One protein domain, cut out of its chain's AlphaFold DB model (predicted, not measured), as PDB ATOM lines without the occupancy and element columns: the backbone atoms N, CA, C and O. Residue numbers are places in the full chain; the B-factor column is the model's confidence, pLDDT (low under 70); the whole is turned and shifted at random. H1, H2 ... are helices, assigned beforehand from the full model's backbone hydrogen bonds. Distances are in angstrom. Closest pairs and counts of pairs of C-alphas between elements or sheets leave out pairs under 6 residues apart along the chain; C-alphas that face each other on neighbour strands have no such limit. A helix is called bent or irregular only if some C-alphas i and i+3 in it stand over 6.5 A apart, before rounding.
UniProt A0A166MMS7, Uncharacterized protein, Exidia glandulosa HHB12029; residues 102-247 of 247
ATOM      1  N   ALA A 102     162.091 110.420 168.728       90.50
ATOM      2  CA  ALA A 102     162.956 109.321 169.150       90.50
ATOM      3  C   ALA A 102     164.441 109.616 168.877       90.50
ATOM      4  O   ALA A 102     165.268 109.448 169.778       90.50
ATOM      5  N   ASP A 103     164.770 110.105 167.679       88.69
ATOM      6  CA  ASP A 103     166.146 110.453 167.304       88.69
ATOM      7  C   ASP A 103     166.680 111.644 168.112       88.69
ATOM      8  O   ASP A 103     167.858 111.679 168.466       88.69
ATOM      9  N   ALA A 104     165.821 112.618 168.425       93.00
ATOM     10  CA  ALA A 104     166.188 113.818 169.174       93.00
ATOM     11  C   ALA A 104     166.164 113.636 170.700       93.00
ATOM     12  O   ALA A 104     166.688 114.486 171.419       93.00
ATOM     13  N   SER A 105     165.629 112.526 171.214       92.44
ATOM     14  CA  SER A 105     165.473 112.282 172.656       92.44
ATOM     15  C   SER A 105     166.777 112.428 173.457       92.44
ATOM     16  O   SER A 105     166.790 113.052 174.522       92.44
ATOM     17  N   GLY A 106     167.896 111.917 172.930       92.25
ATOM     18  CA  GLY A 106     169.218 112.069 173.541       92.25
ATOM     19  C   GLY A 106     169.679 113.527 173.586       92.25
ATOM     20  O   GLY A 106     170.250 113.966 174.587       92.25
ATOM     21  N   LEU A 107     169.382 114.290 172.531       94.06
ATOM     22  CA  LEU A 107     169.726 115.709 172.412       94.06
ATOM     23  C   LEU A 107     168.926 116.542 173.408       94.06
ATOM     24  O   LEU A 107     169.507 117.338 174.145       94.06
ATOM     25  N   TYR A 108     167.614 116.309 173.470       95.62
ATOM     26  CA  TYR A 108     166.727 116.943 174.439       95.62
ATOM     27  C   TYR A 108     167.199 116.670 175.859       95.62
ATOM     28  O   TYR A 108     167.445 117.608 176.607       95.62
ATOM     29  N   LYS A 109     167.438 115.402 176.207       94.12
ATOM     30  CA  LYS A 109     167.928 115.031 177.538       94.12
ATOM     31  C   LYS A 109     169.225 115.756 177.899       94.12
ATOM     32  O   LYS A 109     169.343 116.271 179.009       94.12
ATOM     33  N   HIS A 110     170.190 115.806 176.981       94.00
ATOM     34  CA  HIS A 110     171.460 116.486 177.220       94.00
ATOM     35  C   HIS A 110     171.259 117.988 177.473       94.00
ATOM     36  O   HIS A 110     171.646 118.492 178.527       94.00
ATOM     37  N   TYR A 111     170.604 118.700 176.555       95.25
ATOM     38  CA  TYR A 111     170.465 120.155 176.649       95.25
ATOM     39  C   TYR A 111     169.461 120.616 177.718       95.25
ATOM     40  O   TYR A 111     169.670 121.665 178.326       95.25
ATOM     41  N   PHE A 112     168.424 119.831 178.024       96.12
ATOM     42  CA  PHE A 112     167.523 120.112 179.149       96.12
ATOM     43  C   PHE A 112     168.241 119.943 180.486       96.12
ATOM     44  O   PHE A 112     168.106 120.807 181.347       96.12
ATOM     45  N   SER A 113     169.098 118.924 180.629       93.62
ATOM     46  CA  SER A 113     169.889 118.754 181.854       93.62
ATOM     47  C   SER A 113     170.836 119.930 182.123       93.62
ATOM     48  O   SER A 113     171.064 120.277 183.277       93.62
ATOM     49  N   LEU A 114     171.346 120.600 181.078       93.25
ATOM     50  CA  LEU A 114     172.127 121.832 181.237       93.25
ATOM     51  C   LEU A 114     171.265 122.983 181.767       93.25
ATOM     52  O   LEU A 114     171.704 123.716 182.651       93.25
ATOM     53  N   ALA A 115     170.034 123.129 181.268       93.62
ATOM     54  CA  ALA A 115     169.096 124.139 181.752       93.62
ATOM     55  C   ALA A 115     168.656 123.884 183.207       93.62
ATOM     56  O   ALA A 115     168.492 124.832 183.974       93.62
ATOM     57  N   GLU A 116     168.525 122.620 183.617       91.19
ATOM     58  CA  GLU A 116     168.200 122.235 184.998       91.19
ATOM     59  C   GLU A 116     169.267 122.687 186.008       91.19
ATOM     60  O   GLU A 116     168.923 123.036 187.136       91.19
ATOM     61  N   LEU A 117     170.547 122.777 185.612       90.75
ATOM     62  CA  LEU A 117     171.625 123.265 186.489       90.75
ATOM     63  C   LEU A 117     171.404 124.707 186.975       90.75
ATOM     64  O   LEU A 117     171.977 125.111 187.990       90.75
ATOM     65  N   LEU A 118     170.604 125.491 186.247       88.62
ATOM     66  CA  LEU A 118     170.287 126.881 186.583       88.62
ATOM     67  C   LEU A 118     169.251 126.988 187.706       88.62
ATOM     68  O   LEU A 118     169.175 128.011 188.384       88.62
ATOM     69  N   VAL A 119     168.463 125.935 187.934       83.31
ATOM     70  CA  VAL A 119     167.412 125.937 188.950       83.31
ATOM     71  C   VAL A 119     168.013 125.560 190.300       83.31
ATOM     72  O   VAL A 119     168.291 124.400 190.589       83.31
ATOM     73  N   ASN A 120     168.188 126.551 191.174       77.31
ATOM     74  CA  ASN A 120     168.551 126.308 192.567       77.31
ATOM     75  C   ASN A 120     167.311 126.387 193.462       77.31
ATOM     76  O   ASN A 120     166.856 127.478 193.797       77.31
ATOM     77  N   GLU A 121     166.811 125.236 193.916       67.75
ATOM     78  CA  GLU A 121     165.619 125.170 194.778       67.75
ATOM     79  C   GLU A 121     165.754 125.932 196.108       67.75
ATOM     80  O   GLU A 121     164.746 126.238 196.739       67.75
ATOM     81  N   LYS A 122     166.978 126.208 196.578       67.31
ATOM     82  CA  LYS A 122     167.202 126.871 197.872       67.31
ATOM     83  C   LYS A 122     167.281 128.387 197.763       67.31
ATOM     84  O   LYS A 122     166.931 129.071 198.718       67.31
ATOM     85  N   THR A 123     167.817 128.901 196.659       67.75
ATOM     86  CA  THR A 123     168.107 130.336 196.498       67.75
ATOM     87  C   THR A 123     167.295 130.992 195.391       67.75
ATOM     88  O   THR A 123     167.269 132.217 195.322       67.75
ATOM     89  N   GLY A 124     166.682 130.208 194.500       67.19
ATOM     90  CA  GLY A 124     166.029 130.707 193.289       67.19
ATOM     91  C   GLY A 124     166.987 131.364 192.287       67.19
ATOM     92  O   GLY A 124     166.518 131.960 191.322       67.19
ATOM     93  N   GLN A 125     168.302 131.274 192.524       71.81
ATOM     94  CA  GLN A 125     169.362 131.909 191.736       71.81
ATOM     95  C   GLN A 125     170.366 130.878 191.227       71.81
ATOM     96  O   GLN A 125     170.795 129.983 191.966       71.81
ATOM     97  N   SER A 126     170.803 131.069 189.989       83.25
ATOM     98  CA  SER A 126     171.799 130.242 189.317       83.25
ATOM     99  C   SER A 126     173.154 130.363 190.019       83.25
ATOM    100  O   SER A 126     173.640 131.462 190.293       83.25
ATOM    101  N   SER A 127     173.809 129.235 190.310       87.12
ATOM    102  CA  SER A 127     175.172 129.276 190.860       87.12
ATOM    103  C   SER A 127     176.175 129.785 189.811       87.12
ATOM    104  O   SER A 127     175.996 129.504 188.622       87.12
ATOM    105  N   PRO A 128     177.274 130.461 190.203       89.12
ATOM    106  CA  PRO A 128     178.317 130.869 189.257       89.12
ATOM    107  C   PRO A 128     178.872 129.704 188.427       89.12
ATOM    108  O   PRO A 128     179.178 129.870 187.249       89.12
ATOM    109  N   GLN A 129     178.967 128.510 189.020       89.38
ATOM    110  CA  GLN A 129     179.405 127.294 188.338       89.38
ATOM    111  C   GLN A 129     178.397 126.842 187.274       89.38
ATOM    112  O   GLN A 129     178.803 126.497 186.167       89.38
ATOM    113  N   ALA A 130     177.097 126.884 187.582       90.50
ATOM    114  CA  ALA A 130     176.046 126.569 186.617       90.50
ATOM    115  C   ALA A 130     176.030 127.574 185.458       90.50
ATOM    116  O   ALA A 130     176.009 127.171 184.298       90.50
ATOM    117  N   ILE A 131     176.135 128.873 185.760       90.69
ATOM    118  CA  ILE A 131     176.228 129.925 184.739       90.69
ATOM    119  C   ILE A 131     177.431 129.668 183.828       90.69
ATOM    120  O   ILE A 131     177.290 129.705 182.607       90.69
ATOM    121  N   ALA A 132     178.606 129.365 184.390       91.38
ATOM    122  CA  ALA A 132     179.812 129.103 183.607       91.38
ATOM    123  C   ALA A 132     179.686 127.858 182.711       91.38
ATOM    124  O   ALA A 132     180.179 127.874 181.585       91.38
ATOM    125  N   ALA A 133     179.006 126.809 183.182       89.56
ATOM    126  CA  ALA A 133     178.752 125.600 182.402       89.56
ATOM    127  C   ALA A 133     177.747 125.832 181.260       89.56
ATOM    128  O   ALA A 133     177.910 125.278 180.177       89.56
ATOM    129  N   VAL A 134     176.728 126.667 181.484       92.44
ATOM    130  CA  VAL A 134     175.638 126.914 180.525       92.44
ATOM    131  C   VAL A 134     175.976 128.001 179.504       92.44
ATOM    132  O   VAL A 134     175.560 127.909 178.349       92.44
ATOM    133  N   SER A 135     176.748 129.019 179.891       91.62
ATOM    134  CA  SER A 135     177.044 130.197 179.057       91.62
ATOM    135  C   SER A 135     177.518 129.869 177.627       91.62
ATOM    136  O   SER A 135     177.023 130.502 176.694       91.62
ATOM    137  N   PRO A 136     178.410 128.882 177.394       92.00
ATOM    138  CA  PRO A 136     178.862 128.528 176.043       92.00
ATOM    139  C   PRO A 136     177.791 127.874 175.155       92.00
ATOM    140  O   PRO A 136     177.988 127.758 173.942       92.00
ATOM    141  N   GLU A 137     176.688 127.418 175.748       94.50
ATOM    142  CA  GLU A 137     175.633 126.632 175.102       94.50
ATOM    143  C   GLU A 137     174.275 127.351 175.074       94.50
ATOM    144  O   GLU A 137     173.313 126.779 174.572       94.50
ATOM    145  N   VAL A 138     174.171 128.600 175.549       95.06
ATOM    146  CA  VAL A 138     172.892 129.338 175.673       95.06
ATOM    147  C   VAL A 138     172.058 129.307 174.393       95.06
ATOM    148  O   VAL A 138     170.878 128.971 174.438       95.06
ATOM    149  N   GLU A 139     172.663 129.617 173.245       95.38
ATOM    150  CA  GLU A 139     171.958 129.634 171.954       95.38
ATOM    151  C   GLU A 139     171.532 128.232 171.496       95.38
ATOM    152  O   GLU A 139     170.482 128.070 170.877       95.38
ATOM    153  N   ASN A 140     172.321 127.203 171.823       96.62
ATOM    154  CA  ASN A 140     171.969 125.817 171.531       96.62
ATOM    155  C   ASN A 140     170.815 125.350 172.425       96.62
ATOM    156  O   ASN A 140     169.834 124.819 171.914       96.62
ATOM    157  N   ILE A 141     170.886 125.616 173.733       97.00
ATOM    158  CA  ILE A 141     169.818 125.310 174.691       97.00
ATOM    159  C   ILE A 141     168.524 126.014 174.273       97.00
ATOM    160  O   ILE A 141     167.476 125.380 174.201       97.00
ATOM    161  N   HIS A 142     168.597 127.302 173.933       96.62
ATOM    162  CA  HIS A 142     167.445 128.071 173.473       96.62
ATOM    163  C   HIS A 142     166.817 127.467 172.211       96.62
ATOM    164  O   HIS A 142     165.608 127.247 172.186       96.62
ATOM    165  N   SER A 143     167.629 127.154 171.199       97.56
ATOM    166  CA  SER A 143     167.169 126.539 169.948       97.56
ATOM    167  C   SER A 143     166.515 125.173 170.179       97.56
ATOM    168  O   SER A 143     165.426 124.912 169.670       97.56
ATOM    169  N   VAL A 144     167.133 124.322 171.002       97.94
ATOM    170  CA  VAL A 144     166.621 122.982 171.317       97.94
ATOM    171  C   VAL A 144     165.310 123.051 172.102       97.94
ATOM    172  O   VAL A 144     164.368 122.344 171.755       97.94
ATOM    173  N   ILE A 145     165.219 123.913 173.122       98.25
ATOM    174  CA  ILE A 145     163.980 124.105 173.887       98.25
ATOM    175  C   ILE A 145     162.881 124.662 172.985       98.25
ATOM    176  O   ILE A 145     161.778 124.128 172.997       98.25
ATOM    177  N   HIS A 146     163.168 125.697 172.190       97.50
ATOM    178  CA  HIS A 146     162.174 126.279 171.289       97.50
ATOM    179  C   HIS A 146     161.630 125.225 170.323       97.50
ATOM    180  O   HIS A 146     160.421 125.090 170.180       97.50
ATOM    181  N   TYR A 147     162.512 124.449 169.689       97.81
ATOM    182  CA  TYR A 147     162.084 123.386 168.790       97.81
ATOM    183  C   TYR A 147     161.241 122.331 169.519       97.81
ATOM    184  O   TYR A 147     160.205 121.913 169.014       97.81
ATOM    185  N   ALA A 148     161.647 121.923 170.721       98.00
ATOM    186  CA  ALA A 148     160.927 120.923 171.500       98.00
ATOM    187  C   ALA A 148     159.533 121.386 171.956       98.00
ATOM    188  O   ALA A 148     158.616 120.572 171.972       98.00
ATOM    189  N   LEU A 149     159.350 122.671 172.283       98.12
ATOM    190  CA  LEU A 149     158.034 123.229 172.628       98.12
ATOM    191  C   LEU A 149     157.031 123.111 171.468       98.12
ATOM    192  O   LEU A 149     155.849 122.899 171.718       98.12
ATOM    193  N   ASP A 150     157.512 123.196 170.225       96.81
ATOM    194  CA  ASP A 150     156.686 123.095 169.016       96.81
ATOM    195  C   ASP A 150     156.424 121.641 168.562       96.81
ATOM    196  O   ASP A 150     155.470 121.398 167.824       96.81
ATOM    197  N   HIS A 151     157.271 120.675 168.950       95.75
ATOM    198  CA  HIS A 151     157.297 119.341 168.321       95.75
ATOM    199  C   HIS A 151     157.142 118.154 169.279       95.75
ATOM    200  O   HIS A 151     156.827 117.059 168.809       95.75
ATOM    201  N   LEU A 152     157.375 118.316 170.588       96.56
ATOM    202  CA  LEU A 152     157.208 117.215 171.538       96.56
ATOM    203  C   LEU A 152     155.735 116.895 171.767       96.56
ATOM    204  O   LEU A 152     154.912 117.786 171.973       96.56
ATOM    205  N   SER A 153     155.431 115.599 171.823       95.88
ATOM    206  CA  SER A 153     154.111 115.117 172.233       95.88
ATOM    207  C   SER A 153     153.785 115.445 173.698       95.88
ATOM    208  O   SER A 153     152.652 115.814 174.009       95.88
ATOM    209  N   ASP A 154     154.779 115.358 174.588       96.88
ATOM    210  CA  ASP A 154     154.726 115.886 175.955       96.88
ATOM    211  C   ASP A 154     155.732 117.041 176.111       96.88
ATOM    212  O   ASP A 154     156.936 116.799 176.256       96.88
ATOM    213  N   PRO A 155     155.283 118.311 176.107       97.25
ATOM    214  CA  PRO A 155     156.185 119.453 176.193       97.25
ATOM    215  C   PRO A 155     156.671 119.734 177.621       97.25
ATOM    216  O   PRO A 155     157.487 120.641 177.805       97.25
ATOM    217  N   ARG A 156     156.209 119.000 178.646       97.25
ATOM    218  CA  ARG A 156     156.561 119.256 180.055       97.25
ATOM    219  C   ARG A 156     158.075 119.405 180.293       97.25
ATOM    220  O   ARG A 156     158.448 120.404 180.914       97.25
ATOM    221  N   PRO A 157     158.960 118.523 179.785       97.25
ATOM    222  CA  PRO A 157     160.403 118.674 179.985       97.25
ATOM    223  C   PRO A 157     160.970 119.943 179.332       97.25
ATOM    224  O   PRO A 157     161.815 120.622 179.914       97.25
ATOM    225  N   ALA A 158     160.470 120.317 178.150       97.94
ATOM    226  CA  ALA A 158     160.893 121.538 177.465       97.94
ATOM    227  C   ALA A 158     160.436 122.797 178.221       97.94
ATOM    228  O   ALA A 158     161.199 123.750 178.368       97.94
ATOM    229  N   VAL A 159     159.217 122.784 178.768       97.56
ATOM    230  CA  VAL A 159     158.680 123.867 179.606       97.56
ATOM    231  C   VAL A 159     159.503 124.026 180.893       97.56
ATOM    232  O   VAL A 159     159.829 125.149 181.278       97.56
ATOM    233  N   GLN A 160     159.902 122.922 181.532       95.56
ATOM    234  CA  GLN A 160     160.784 122.941 182.708       95.56
ATOM    235  C   GLN A 160     162.173 123.499 182.376       95.56
ATOM    236  O   GLN A 160     162.681 124.369 183.086       95.56
ATOM    237  N   ALA A 161     162.765 123.077 181.258       96.12
ATOM    238  CA  ALA A 161     164.036 123.621 180.793       96.12
ATOM    239  C   ALA A 161     163.935 125.131 180.484       96.12
ATOM    240  O   ALA A 161     164.824 125.908 180.844       96.12
ATOM    241  N   ALA A 162     162.826 125.582 179.883       96.25
ATOM    242  CA  ALA A 162     162.567 127.003 179.642       96.25
ATOM    243  C   ALA A 162     162.460 127.806 180.949       96.25
ATOM    244  O   ALA A 162     162.960 128.933 181.023       96.25
ATOM    245  N   HIS A 163     161.860 127.224 181.996       92.94
ATOM    246  CA  HIS A 163     161.844 127.827 183.327       92.94
ATOM    247  C   HIS A 163     163.273 128.025 183.861       92.94
ATOM    248  O   HIS A 163     163.603 129.133 184.290       92.94
ATOM    249  N   GLY A 164     164.153 127.027 183.731       91.31
ATOM    250  CA  GLY A 164     165.575 127.157 184.077       91.31
ATOM    251  C   GLY A 164     166.272 128.302 183.334       91.31
ATOM    252  O   GLY A 164     166.911 129.154 183.951       91.31
ATOM    253  N   MET A 165     166.059 128.413 182.020       93.50
ATOM    254  CA  MET A 165     166.624 129.508 181.215       93.50
ATOM    255  C   MET A 165     166.096 130.894 181.613       93.50
ATOM    256  O   MET A 165     166.820 131.885 181.499       93.50
ATOM    257  N   SER A 166     164.867 130.988 182.129       90.12
ATOM    258  CA  SER A 166     164.338 132.252 182.658       90.12
ATOM    259  C   SER A 166     165.077 132.724 183.918       90.12
ATOM    260  O   SER A 166     165.202 133.931 184.133       90.12
ATOM    261  N   ALA A 167     165.622 131.797 184.721       84.62
ATOM    262  CA  ALA A 167     166.467 132.131 185.865       84.62
ATOM    263  C   ALA A 167     167.802 132.733 185.408       84.62
ATOM    264  O   ALA A 167     168.157 133.815 185.865       84.62
ATOM    265  N   LEU A 168     168.469 132.123 184.419       89.00
ATOM    266  CA  LEU A 168     169.691 132.684 183.830       89.00
ATOM    267  C   LEU A 168     169.467 134.102 183.292       89.00
ATOM    268  O   LEU A 168     170.279 134.994 183.554       89.00
ATOM    269  N   PHE A 169     168.361 134.323 182.576       89.50
ATOM    270  CA  PHE A 169     168.025 135.642 182.045       89.50
ATOM    271  C   PHE A 169     167.803 136.669 183.164       89.50
ATOM    272  O   PHE A 169     168.293 137.791 183.068       89.50
ATOM    273  N   ALA A 170     167.135 136.276 184.253       84.94
ATOM    274  CA  ALA A 170     166.945 137.135 185.420       84.94
ATOM    275  C   ALA A 170     168.264 137.466 186.139       84.94
ATOM    276  O   ALA A 170     168.449 138.602 186.570       84.94
ATOM    277  N   ASP A 171     169.169 136.494 186.254       84.06
ATOM    278  CA  ASP A 171     170.409 136.624 187.023       84.06
ATOM    279  C   ASP A 171     171.518 137.362 186.255       84.06
ATOM    280  O   ASP A 171     172.364 138.021 186.860       84.06
ATOM    281  N   THR A 172     171.540 137.246 184.923       86.06
ATOM    282  CA  THR A 172     172.676 137.691 184.092       86.06
ATOM    283  C   THR A 172     172.296 138.606 182.929       86.06
ATOM    284  O   THR A 172     173.175 139.217 182.322       86.06
ATOM    285  N   GLY A 173     171.011 138.688 182.575       86.38
ATOM    286  CA  GLY A 173     170.543 139.339 181.347       86.38
ATOM    287  C   GLY A 173     170.829 138.552 180.061       86.38
ATOM    288  O   GLY A 173     170.469 139.014 178.980       86.38
ATOM    289  N   VAL A 174     171.451 137.370 180.148       86.44
ATOM    290  CA  VAL A 174     171.757 136.510 178.996       86.44
ATOM    291  C   VAL A 174     170.588 135.566 178.714       86.44
ATOM    292  O   VAL A 174     170.121 134.859 179.604       86.44
ATOM    293  N   GLY A 175     170.126 135.538 177.463       85.31
ATOM    294  CA  GLY A 175     169.004 134.714 177.013       85.31
ATOM    295  C   GLY A 175     167.958 135.528 176.254       85.31
ATOM    296  O   GLY A 175     168.225 136.635 175.790       85.31
ATOM    297  N   SER A 176     166.757 134.968 176.117       85.88
ATOM    298  CA  SER A 176     165.651 135.600 175.393       85.88
ATOM    299  C   SER A 176     164.356 135.528 176.189       85.88
ATOM    300  O   SER A 176     163.905 134.449 176.571       85.88
ATOM    301  N   PHE A 177     163.702 136.679 176.355       90.00
ATOM    302  CA  PHE A 177     162.346 136.744 176.899       90.00
ATOM    303  C   PHE A 177     161.323 135.999 176.021       90.00
ATOM    304  O   PHE A 177     160.358 135.441 176.539       90.00
ATOM    305  N   GLY A 178     161.558 135.922 174.706       93.00
ATOM    306  CA  GLY A 178     160.670 135.212 173.783       93.00
ATOM    307  C   GLY A 178     160.498 133.731 174.139       93.00
ATOM    308  O   GLY A 178     159.400 133.198 173.995       93.00
ATOM    309  N   LEU A 179     161.539 133.093 174.692       94.88
ATOM    310  CA  LEU A 179     161.472 131.703 175.150       94.88
ATOM    311  C   LEU A 179     160.476 131.526 176.299       94.88
ATOM    312  O   LEU A 179     159.676 130.594 176.289       94.88
ATOM    313  N   LEU A 180     160.487 132.446 177.268       94.94
ATOM    314  CA  LEU A 180     159.551 132.430 178.393       94.94
ATOM    315  C   LEU A 180     158.106 132.596 177.908       94.94
ATOM    316  O   LEU A 180     157.224 131.856 178.338       94.94
ATOM    317  N   GLN A 181     157.860 133.520 176.975       95.69
ATOM    318  CA  GLN A 181     156.525 133.710 176.398       95.69
ATOM    319  C   GLN A 181     156.037 132.457 175.661       95.69
ATOM    320  O   GLN A 181     154.886 132.050 175.833       95.69
ATOM    321  N   HIS A 182     156.916 131.833 174.874       97.81
ATOM    322  CA  HIS A 182     156.617 130.591 174.167       97.81
ATOM    323  C   HIS A 182     156.273 129.467 175.160       97.81
ATOM    324  O   HIS A 182     155.246 128.799 175.010       97.81
ATOM    325  N   ALA A 183     157.074 129.300 176.216       97.81
ATOM    326  CA  ALA A 183     156.856 128.281 177.238       97.81
ATOM    327  C   ALA A 183     155.534 128.479 177.997       97.81
ATOM    328  O   ALA A 183     154.802 127.512 178.196       97.81
ATOM    329  N   VAL A 184     155.173 129.720 178.357       97.81
ATOM    330  CA  VAL A 184     153.886 130.025 179.017       97.81
ATOM    331  C   VAL A 184     152.709 129.647 178.124       97.81
ATOM    332  O   VAL A 184     151.751 129.036 178.599       97.81
ATOM    333  N   ARG A 185     152.768 129.995 176.832       98.12
ATOM    334  CA  ARG A 185     151.726 129.629 175.864       98.12
ATOM    335  C   ARG A 185     151.584 128.109 175.768       98.12
ATOM    336  O   ARG A 185     150.487 127.601 175.969       98.12
ATOM    337  N   THR A 186     152.696 127.409 175.564       98.38
ATOM    338  CA  THR A 186     152.727 125.944 175.416       98.38
ATOM    339  C   THR A 186     152.182 125.242 176.659       98.38
ATOM    340  O   THR A 186     151.347 124.346 176.557       98.38
ATOM    341  N   ALA A 187     152.596 125.690 177.848       97.88
ATOM    342  CA  ALA A 187     152.129 125.146 179.119       97.88
ATOM    343  C   ALA A 187     150.619 125.347 179.319       97.88
ATOM    344  O   ALA A 187     149.944 124.442 179.808       97.88
ATOM    345  N   ARG A 188     150.072 126.501 178.913       97.56
ATOM    346  CA  ARG A 188     148.623 126.761 178.950       97.56
ATOM    347  C   ARG A 188     147.857 125.878 177.967       97.56
ATOM    348  O   ARG A 188     146.840 125.310 178.350       97.56
ATOM    349  N   GLU A 189     148.346 125.744 176.736       97.75
ATOM    350  CA  GLU A 189     147.735 124.900 175.695       97.75
ATOM    351  C   GLU A 189     147.667 123.422 176.110       97.75
ATOM    352  O   GLU A 189     146.688 122.747 175.806       97.75
ATOM    353  N   HIS A 190     148.653 122.952 176.879       97.12
ATOM    354  CA  HIS A 190     148.734 121.576 177.383       97.12
ATOM    355  C   HIS A 190     148.215 121.403 178.822       97.12
ATOM    356  O   HIS A 190     148.422 120.353 179.428       97.12
ATOM    357  N   ALA A 191     147.548 122.417 179.387       96.12
ATOM    358  CA  ALA A 191     146.983 122.390 180.740       96.12
ATOM    359  C   ALA A 191     147.987 122.013 181.859       96.12
ATOM    360  O   ALA A 191     147.630 121.386 182.857       96.12
ATOM    361  N   LEU A 192     149.250 122.428 181.724       95.69
ATOM    362  CA  LEU A 192     150.313 122.220 182.712       95.69
ATOM    363  C   LEU A 192     150.258 123.314 183.797       95.69
ATOM    364  O   LEU A 192     151.145 124.162 183.883       95.69
ATOM    365  N   GLU A 193     149.178 123.345 184.588       94.44
ATOM    366  CA  GLU A 193     148.870 124.452 185.518       94.44
ATOM    367  C   GLU A 193     149.988 124.754 186.530       94.44
ATOM    368  O   GLU A 193     150.232 125.919 186.854       94.44
ATOM    369  N   ASP A 194     150.681 123.719 187.009       92.00
ATOM    370  CA  ASP A 194     151.826 123.841 187.912       92.00
ATOM    371  C   ASP A 194     152.974 124.627 187.264       92.00
ATOM    372  O   ASP A 194     153.512 125.557 187.866       92.00
ATOM    373  N   LEU A 195     153.287 124.323 186.004       94.06
ATOM    374  CA  LEU A 195     154.350 124.996 185.261       94.06
ATOM    375  C   LEU A 195     153.941 126.383 184.773       94.06
ATOM    376  O   LEU A 195     154.774 127.287 184.745       94.06
ATOM    377  N   VAL A 196     152.662 126.600 184.444       96.69
ATOM    378  CA  VAL A 196     152.151 127.953 184.171       96.69
ATOM    379  C   VAL A 196     152.375 128.841 185.395       96.69
ATOM    380  O   VAL A 196     152.853 129.965 185.248       96.69
ATOM    381  N   ALA A 197     152.095 128.341 186.599       93.81
ATOM    382  CA  ALA A 197     152.316 129.090 187.830       93.81
ATOM    383  C   ALA A 197     153.798 129.460 188.032       93.81
ATOM    384  O   ALA A 197     154.105 130.621 188.313       93.81
ATOM    385  N   GLU A 198     154.719 128.512 187.836       91.88
ATOM    386  CA  GLU A 198     156.166 128.755 187.940       91.88
ATOM    387  C   GLU A 198     156.670 129.781 186.917       91.88
ATOM    388  O   GLU A 198     157.377 130.731 187.269       91.88
ATOM    389  N   LEU A 199     156.258 129.648 185.657       94.25
ATOM    390  CA  LEU A 199     156.671 130.562 184.597       94.25
ATOM    391  C   LEU A 199     156.100 131.970 184.791       94.25
ATOM    392  O   LEU A 199     156.822 132.945 184.592       94.25
ATOM    393  N   LEU A 200     154.838 132.104 185.213       95.31
ATOM    394  CA  LEU A 200     154.243 133.406 185.543       95.31
ATOM    395  C   LEU A 200     154.934 134.050 186.745       95.31
ATOM    396  O   LEU A 200     155.132 135.265 186.763       95.31
ATOM    397  N   TYR A 201     155.347 133.248 187.728       91.81
ATOM    398  CA  TYR A 201     156.123 133.746 188.855       91.81
ATOM    399  C   TYR A 201     157.476 134.316 188.408       91.81
ATOM    400  O   TYR A 201     157.815 135.458 188.748       91.81
ATOM    401  N   SER A 202     158.212 133.564 187.585       90.31
ATOM    402  CA  SER A 202     159.490 133.994 187.006       90.31
ATOM    403  C   SER A 202     159.330 135.188 186.055       90.31
ATOM    404  O   SER A 202     160.147 136.109 186.090       90.31
ATOM    405  N   TRP A 203     158.238 135.259 185.288       94.19
ATOM    406  CA  TRP A 203     157.893 136.434 184.486       94.19
ATOM    407  C   TRP A 203     157.635 137.655 185.375       94.19
ATOM    408  O   TRP A 203     158.219 138.710 185.147       94.19
ATOM    409  N   GLY A 204     156.837 137.526 186.435       92.75
ATOM    410  CA  GLY A 204     156.603 138.629 187.365       92.75
ATOM    411  C   GLY A 204     157.901 139.133 188.004       92.75
ATOM    412  O   GLY A 204     158.106 140.342 188.102       92.75
ATOM    413  N   ARG A 205     158.829 138.222 188.338       88.56
ATOM    414  CA  ARG A 205     160.176 138.578 188.810       88.56
ATOM    415  C   ARG A 205     160.941 139.383 187.762       88.56
ATOM    416  O   ARG A 205     161.452 140.448 188.092       88.56
ATOM    417  N   LEU A 206     160.970 138.926 186.511       89.81
ATOM    418  CA  LEU A 206     161.607 139.642 185.401       89.81
ATOM    419  C   LEU A 206     160.989 141.022 185.167       89.81
ATOM    420  O   LEU A 206     161.728 141.991 185.026       89.81
ATOM    421  N   ALA A 207     159.664 141.139 185.169       91.44
ATOM    422  CA  ALA A 207     158.967 142.415 185.013       91.44
ATOM    423  C   ALA A 207     159.251 143.394 186.171       91.44
ATOM    424  O   ALA A 207     159.186 144.605 185.987       91.44
ATOM    425  N   PHE A 208     159.573 142.884 187.364       89.50
ATOM    426  CA  PHE A 208     159.933 143.706 188.518       89.50
ATOM    427  C   PHE A 208     161.384 144.209 188.469       89.50
ATOM    428  O   PHE A 208     161.647 145.349 188.846       89.50
ATOM    429  N   ILE A 209     162.329 143.371 188.025       85.00
ATOM    430  CA  ILE A 209     163.774 143.679 188.066       85.00
ATOM    431  C   ILE A 209     164.342 144.203 186.738       85.00
ATOM    432  O   ILE A 209     165.483 144.653 186.701       85.00
ATOM    433  N   SER A 210     163.587 144.115 185.642       81.75
ATOM    434  CA  SER A 210     164.049 144.446 184.287       81.75
ATOM    435  C   SER A 210     162.980 145.193 183.481       81.75
ATOM    436  O   SER A 210     161.849 145.355 183.925       81.75
ATOM    437  N   ALA A 211     163.312 145.607 182.253       81.50
ATOM    438  CA  ALA A 211     162.381 146.257 181.323       81.50
ATOM    439  C   ALA A 211     161.438 145.276 180.586       81.50
ATOM    440  O   ALA A 211     160.857 145.618 179.555       81.50
ATOM    441  N   THR A 212     161.317 144.040 181.076       87.31
ATOM    442  CA  THR A 212     160.457 143.016 180.477       87.31
ATOM    443  C   THR A 212     158.977 143.425 180.588       87.31
ATOM    444  O   THR A 212     158.559 143.863 181.659       87.31
ATOM    445  N   PRO A 213     158.155 143.279 179.528       88.00
ATOM    446  CA  PRO A 213     156.744 143.666 179.566       88.00
ATOM    447  C   PRO A 213     155.937 142.892 180.614       88.00
ATOM    448  O   PRO A 213     156.183 141.711 180.830       88.00
ATOM    449  N   GLY A 214     154.902 143.520 181.175       88.75
ATOM    450  CA  GLY A 214     153.946 142.885 182.091       88.75
ATOM    451  C   GLY A 214     153.900 143.556 183.464       88.75
ATOM    452  O   GLY A 214     154.836 144.234 183.871       88.75
ATOM    453  N   SER A 215     152.789 143.386 184.185       93.31
ATOM    454  CA  SER A 215     152.679 143.849 185.571       93.31
ATOM    455  C   SER A 215     153.018 142.704 186.519       93.31
ATOM    456  O   SER A 215     152.282 141.715 186.590       93.31
ATOM    457  N   ALA A 216     154.115 142.853 187.269       92.56
ATOM    458  CA  ALA A 216     154.576 141.855 188.234       92.56
ATOM    459  C   ALA A 216     153.469 141.437 189.213       92.56
ATOM    460  O   ALA A 216     153.272 140.250 189.457       92.56
ATOM    461  N   GLN A 217     152.680 142.403 189.696       92.69
ATOM    462  CA  GLN A 217     151.562 142.141 190.596       92.69
ATOM    463  C   GLN A 217     150.520 141.211 189.958       92.69
ATOM    464  O   GLN A 217     150.162 140.200 190.556       92.69
ATOM    465  N   THR A 218     150.077 141.520 188.735       95.38
ATOM    466  CA  THR A 218     149.058 140.713 188.041       95.38
ATOM    467  C   THR A 218     149.545 139.292 187.761       95.38
ATOM    468  O   THR A 218     148.817 138.329 187.989       95.38
ATOM    469  N   LEU A 219     150.810 139.152 187.346       95.69
ATOM    470  CA  LEU A 219     151.433 137.860 187.055       95.69
ATOM    471  C   LEU A 219     151.538 136.996 188.321       95.69
ATOM    472  O   LEU A 219     151.211 135.811 188.297       95.69
ATOM    473  N   TRP A 220     151.936 137.585 189.451       94.50
ATOM    474  CA  TRP A 220     152.037 136.872 190.726       94.50
ATOM    475  C   TRP A 220     150.685 136.520 191.348       94.50
ATOM    476  O   TRP A 220     150.574 135.505 192.037       94.50
ATOM    477  N   GLU A 221     149.655 137.342 191.148       94.62
ATOM    478  CA  GLU A 221     148.288 137.027 191.578       94.62
ATOM    479  C   GLU A 221     147.725 135.819 190.817       94.62
ATOM    480  O   GLU A 221     147.168 134.904 191.434       94.62
ATOM    481  N   GLU A 222     147.940 135.766 189.500       94.94
ATOM    482  CA  GLU A 222     147.563 134.613 188.682       94.94
ATOM    483  C   GLU A 222     148.350 133.358 189.092       94.94
ATOM    484  O   GLU A 222     147.743 132.330 189.404       94.94
ATOM    485  N   ALA A 223     149.681 133.456 189.199       93.81
ATOM    486  CA  ALA A 223     150.537 132.348 189.627       93.81
ATOM    487  C   ALA A 223     150.088 131.760 190.974       93.81
ATOM    488  O   ALA A 223     149.942 130.548 191.120       93.81
ATOM    489  N   ARG A 224     149.784 132.613 191.960       91.25
ATOM    490  CA  ARG A 224     149.306 132.188 193.286       91.25
ATOM    491  C   ARG A 224     147.986 131.431 193.213       91.25
ATOM    492  O   ARG A 224     147.797 130.460 193.942       91.25
ATOM    493  N   THR A 225     147.079 131.878 192.350       93.44
ATOM    494  CA  THR A 225     145.785 131.218 192.146       93.44
ATOM    495  C   THR A 225     145.981 129.807 191.596       93.44
ATOM    496  O   THR A 225     145.327 128.874 192.057       93.44
ATOM    497  N   LEU A 226     146.919 129.629 190.664       92.44
ATOM    498  CA  LEU A 226     147.264 128.324 190.097       92.44
ATOM    499  C   LEU A 226     147.996 127.421 191.104       92.44
ATOM    500  O   LEU A 226     147.650 126.248 191.239       92.44
ATOM    501  N   PHE A 227     148.932 127.958 191.894       87.62
ATOM    502  CA  PHE A 227     149.583 127.205 192.976       87.62
ATOM    503  C   PHE A 227     148.589 126.711 194.037       87.62
ATOM    504  O   PHE A 227     148.695 125.583 194.514       87.62
ATOM    505  N   ALA A 228     147.599 127.535 194.391       85.88
ATOM    506  CA  ALA A 228     146.564 127.152 195.350       85.88
ATOM    507  C   ALA A 228     145.678 126.007 194.828       85.88
ATOM    508  O   ALA A 228     145.293 125.137 195.605       85.88
ATOM    509  N   LYS A 229     145.383 125.985 193.520       83.31
ATOM    510  CA  LYS A 229     144.600 124.915 192.877       83.31
ATOM    511  C   LYS A 229     145.357 123.591 192.792       83.31
ATOM    512  O   LYS A 229     144.753 122.544 192.996       83.31
ATOM    513  N   SER A 230     146.664 123.632 192.534       75.94
ATOM    514  CA  SER A 230     147.504 122.433 192.398       75.94
ATOM    515  C   SER A 230     147.961 121.830 193.734       75.94
ATOM    516  O   SER A 230     148.633 120.801 193.745       75.94
ATOM    517  N   GLY A 231     147.623 122.450 194.873       67.12
ATOM    518  CA  GLY A 231     148.088 122.013 196.196       67.12
ATOM    519  C   GLY A 231     149.589 122.238 196.426       67.12
ATOM    520  O   GLY A 231     150.149 121.744 197.405       67.12
ATOM    521  N   ASN A 232     150.258 122.992 195.548       61.72
ATOM    522  CA  ASN A 232     151.685 123.265 195.647       61.72
ATOM    523  C   ASN A 232     151.941 124.472 196.568       61.72
ATOM    524  O   ASN A 232     152.081 125.617 196.135       61.72
ATOM    525  N   HIS A 233     152.017 124.207 197.875       50.94
ATOM    526  CA  HIS A 233     152.241 125.226 198.908       50.94
ATOM    527  C   HIS A 233     153.613 125.934 198.832       50.94
ATOM    528  O   HIS A 233     153.823 126.920 199.547       50.94
ATOM    529  N   ARG A 234     154.553 125.487 197.980       50.97
ATOM    530  CA  ARG A 234     155.858 126.158 197.799       50.97
ATOM    531  C   ARG A 234     155.702 127.551 197.174       50.97
ATOM    532  O   ARG A 234     156.301 128.500 197.675       50.97
ATOM    533  N   GLY A 235     154.816 127.719 196.187       50.66
ATOM    534  CA  GLY A 235     154.576 129.012 195.522       50.66
ATOM    535  C   GLY A 235     153.941 130.092 196.413       50.66
ATOM    536  O   GLY A 235     153.968 131.276 196.085       50.66
ATOM    537  N   THR A 236     153.384 129.712 197.568       45.47
ATOM    538  CA  THR A 236     152.810 130.648 198.551       45.47
ATOM    539  C   THR A 236     153.830 131.269 199.509       45.47
ATOM    540  O   THR A 236     153.521 132.295 200.119       45.47
ATOM    541  N   ILE A 237     155.013 130.668 199.678       46.88
ATOM    542  CA  ILE A 237     155.973 131.064 200.725       46.88
ATOM    543  C   ILE A 237     157.015 132.059 200.196       46.88
ATOM    544  O   ILE A 237     157.399 132.969 200.927       46.88
ATOM    545  N   ASP A 238     157.400 131.967 198.923       46.88
ATOM    546  CA  ASP A 238     158.550 132.694 198.363       46.88
ATOM    547  C   ASP A 238     158.257 134.148 197.943       46.88
ATOM    548  O   ASP A 238     158.914 134.715 197.080       46.88
ATOM    549  N   ASN A 239     157.246 134.782 198.541       43.12
ATOM    550  CA  ASN A 239     156.773 136.101 198.134       43.12
ATOM    551  C   ASN A 239     157.681 137.246 198.654       43.12
ATOM    552  O   ASN A 239     157.638 137.544 199.855       43.12
ATOM    553  N   PRO A 240     158.406 137.994 197.793       47.09
ATOM    554  CA  PRO A 240     159.119 139.201 198.218       47.09
ATOM    555  C   PRO A 240     158.170 140.347 198.608       47.09
ATOM    556  O   PRO A 240     158.554 141.208 199.399       47.09
ATOM    557  N   ALA A 241     156.906 140.334 198.159       42.97
ATOM    558  CA  ALA A 241     155.896 141.324 198.549       42.97
ATOM    559  C   ALA A 241     155.419 141.170 200.008       42.97
ATOM    560  O   ALA A 241     154.559 141.923 200.463       42.97
ATOM    561  N   ARG A 242     155.971 140.202 200.756       38.09
ATOM    562  CA  ARG A 242     155.763 140.053 202.200       38.09
ATOM    563  C   ARG A 242     156.908 140.594 203.057       38.09
ATOM    564  O   ARG A 242     156.832 140.430 204.271       38.09
ATOM    565  N   ARG A 243     157.930 141.255 202.491       35.69
ATOM    566  CA  ARG A 243     158.833 142.082 203.308       35.69
ATOM    567  C   ARG A 243     158.056 143.321 203.771       35.69
ATOM    568  O   ARG A 243     157.728 144.157 202.928       35.69
ATOM    569  N   PRO A 244     157.716 143.451 205.068       33.03
ATOM    570  CA  PRO A 244     157.180 144.704 205.567       33.03
ATOM    571  C   PRO A 244     158.283 145.755 205.441       33.03
ATOM    572  O   PRO A 244     159.463 145.436 205.600       33.03
ATOM    573  N   GLY A 245     157.898 146.991 205.123       42.19
ATOM    574  CA  GLY A 245     158.821 148.118 205.055       42.19
ATOM    575  C   GLY A 245     159.769 148.136 206.254       42.19
ATOM    576  O   GLY A 245     159.342 148.036 207.403       42.19
ATOM    577  N   GLY A 246     161.060 148.239 205.963       32.69
ATOM    578  CA  GLY A 246     162.115 148.270 206.959       32.69
ATOM    579  C   GLY A 246     163.384 148.836 206.346       32.69
ATOM    580  O   GLY A 246     164.208 148.055 205.892       32.69
ATOM    581  N   LEU A 247     163.434 150.176 206.344       34.34
ATOM    582  CA  LEU A 247     164.578 151.101 206.234       34.34
ATOM    583  C   LEU A 247     165.596 150.873 205.105       34.34
ATOM    584  O   LEU A 247     166.408 149.929 205.189       34.34
TER     585      LEU A 247
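What this domain is: This is residues 102 to 247 of the 247 residues of an uncharacterized protein of Exidia glandulosa HHB12029 (UniProt A0A166MMS7). Four antiparallel helical rods, H2b, H3, H4 and H5, make an up-and-down bundle, with H1 packed on one side against H2b and H3 and with H6 on the opposite side against H5. H2a, the first arm of the bent helix H2, turns away from H2b at a corner, and the last residues, 242 to 247, stick out as a tail. The printed part has 146 residues with seven named helices, H1 to H7 in chain order, and no named strand: the class is all helix. The whole is compact, with a radius of gyration of the C-alphas of 15.0 A, and its outline is elongated, spanning 53 by 33 by 26 A.

Where its parts are: H1, residues 102 to 116, begins with C-alpha 102 at (162.956, 109.321, 169.150) and is irregular: C-alphas 103 and 106 are 7.1 A apart. H2, residues 128 to 151, was assigned as one helix by its hydrogen bonds but is bent, with C-alphas 136 and 139 8.1 A apart. Its arms are H2a, residues 128 to 136, itself irregular with C-alphas 133 and 136 7.0 A apart, and H2b, residues 139 to 151. H3, residues 156 to 172, is 24.8 A long from first to last C-alpha. H4 holds residues 177 to 189. H5, residues 193 to 209, is 24.5 A long and begins with C-alpha 193 at (148.870, 124.452, 185.518). H6 holds residues 216 to 229, 20.2 A long. H7, residues 233 to 236, ends with C-alpha 236 at (152.810, 130.648, 198.551).

How they stand to each other: H3 is the hub. H3 touches H2b with residues 158 to 165 alone, a hairpin with a shallow tilt of 32 degrees; the closest C-alphas, of Ile 145 and Ala 158, are 5.4 A apart. H3 and H4 form a hairpin at 28 degrees, a shallow tilt, with the C-alphas of Val 159 and Ala 183 closest at 5.3 A. H3 and H5 touch and run the same way at 13 degrees, closest at the C-alphas of Ala 170 and Leu 206, 5.9 A. H1 touches H2b at a steep tilt of 53 degrees, closest at the C-alphas of Tyr 111 and Ile 141, 5.6 A. The arms H2a and H2b stand about perpendicular, at 77 degrees. H5 and H6 form a hairpin, with the C-alphas of Gly 204 and Ala 216 closest at 3.9 A. H6 touches H7 with residues 223 to 228 alone. In H2b, H3, H4, H5 and H6 every O i to N i+4 pair is within hydrogen-bond range; H1 has 9 of 11 and H2a 4 of 5, and H7 is too short for such a pair.

The domain as a whole: The C-alphas of Asp 103 and Leu 247, the two farthest apart, are 56.3 A from each other. The printed part has no cut, and the link from H1 to H2, 11 residues, is long. Residues 121 to 124 and 231 to 247 have pLDDT under 70, against a mean of 86.1 for the printed part.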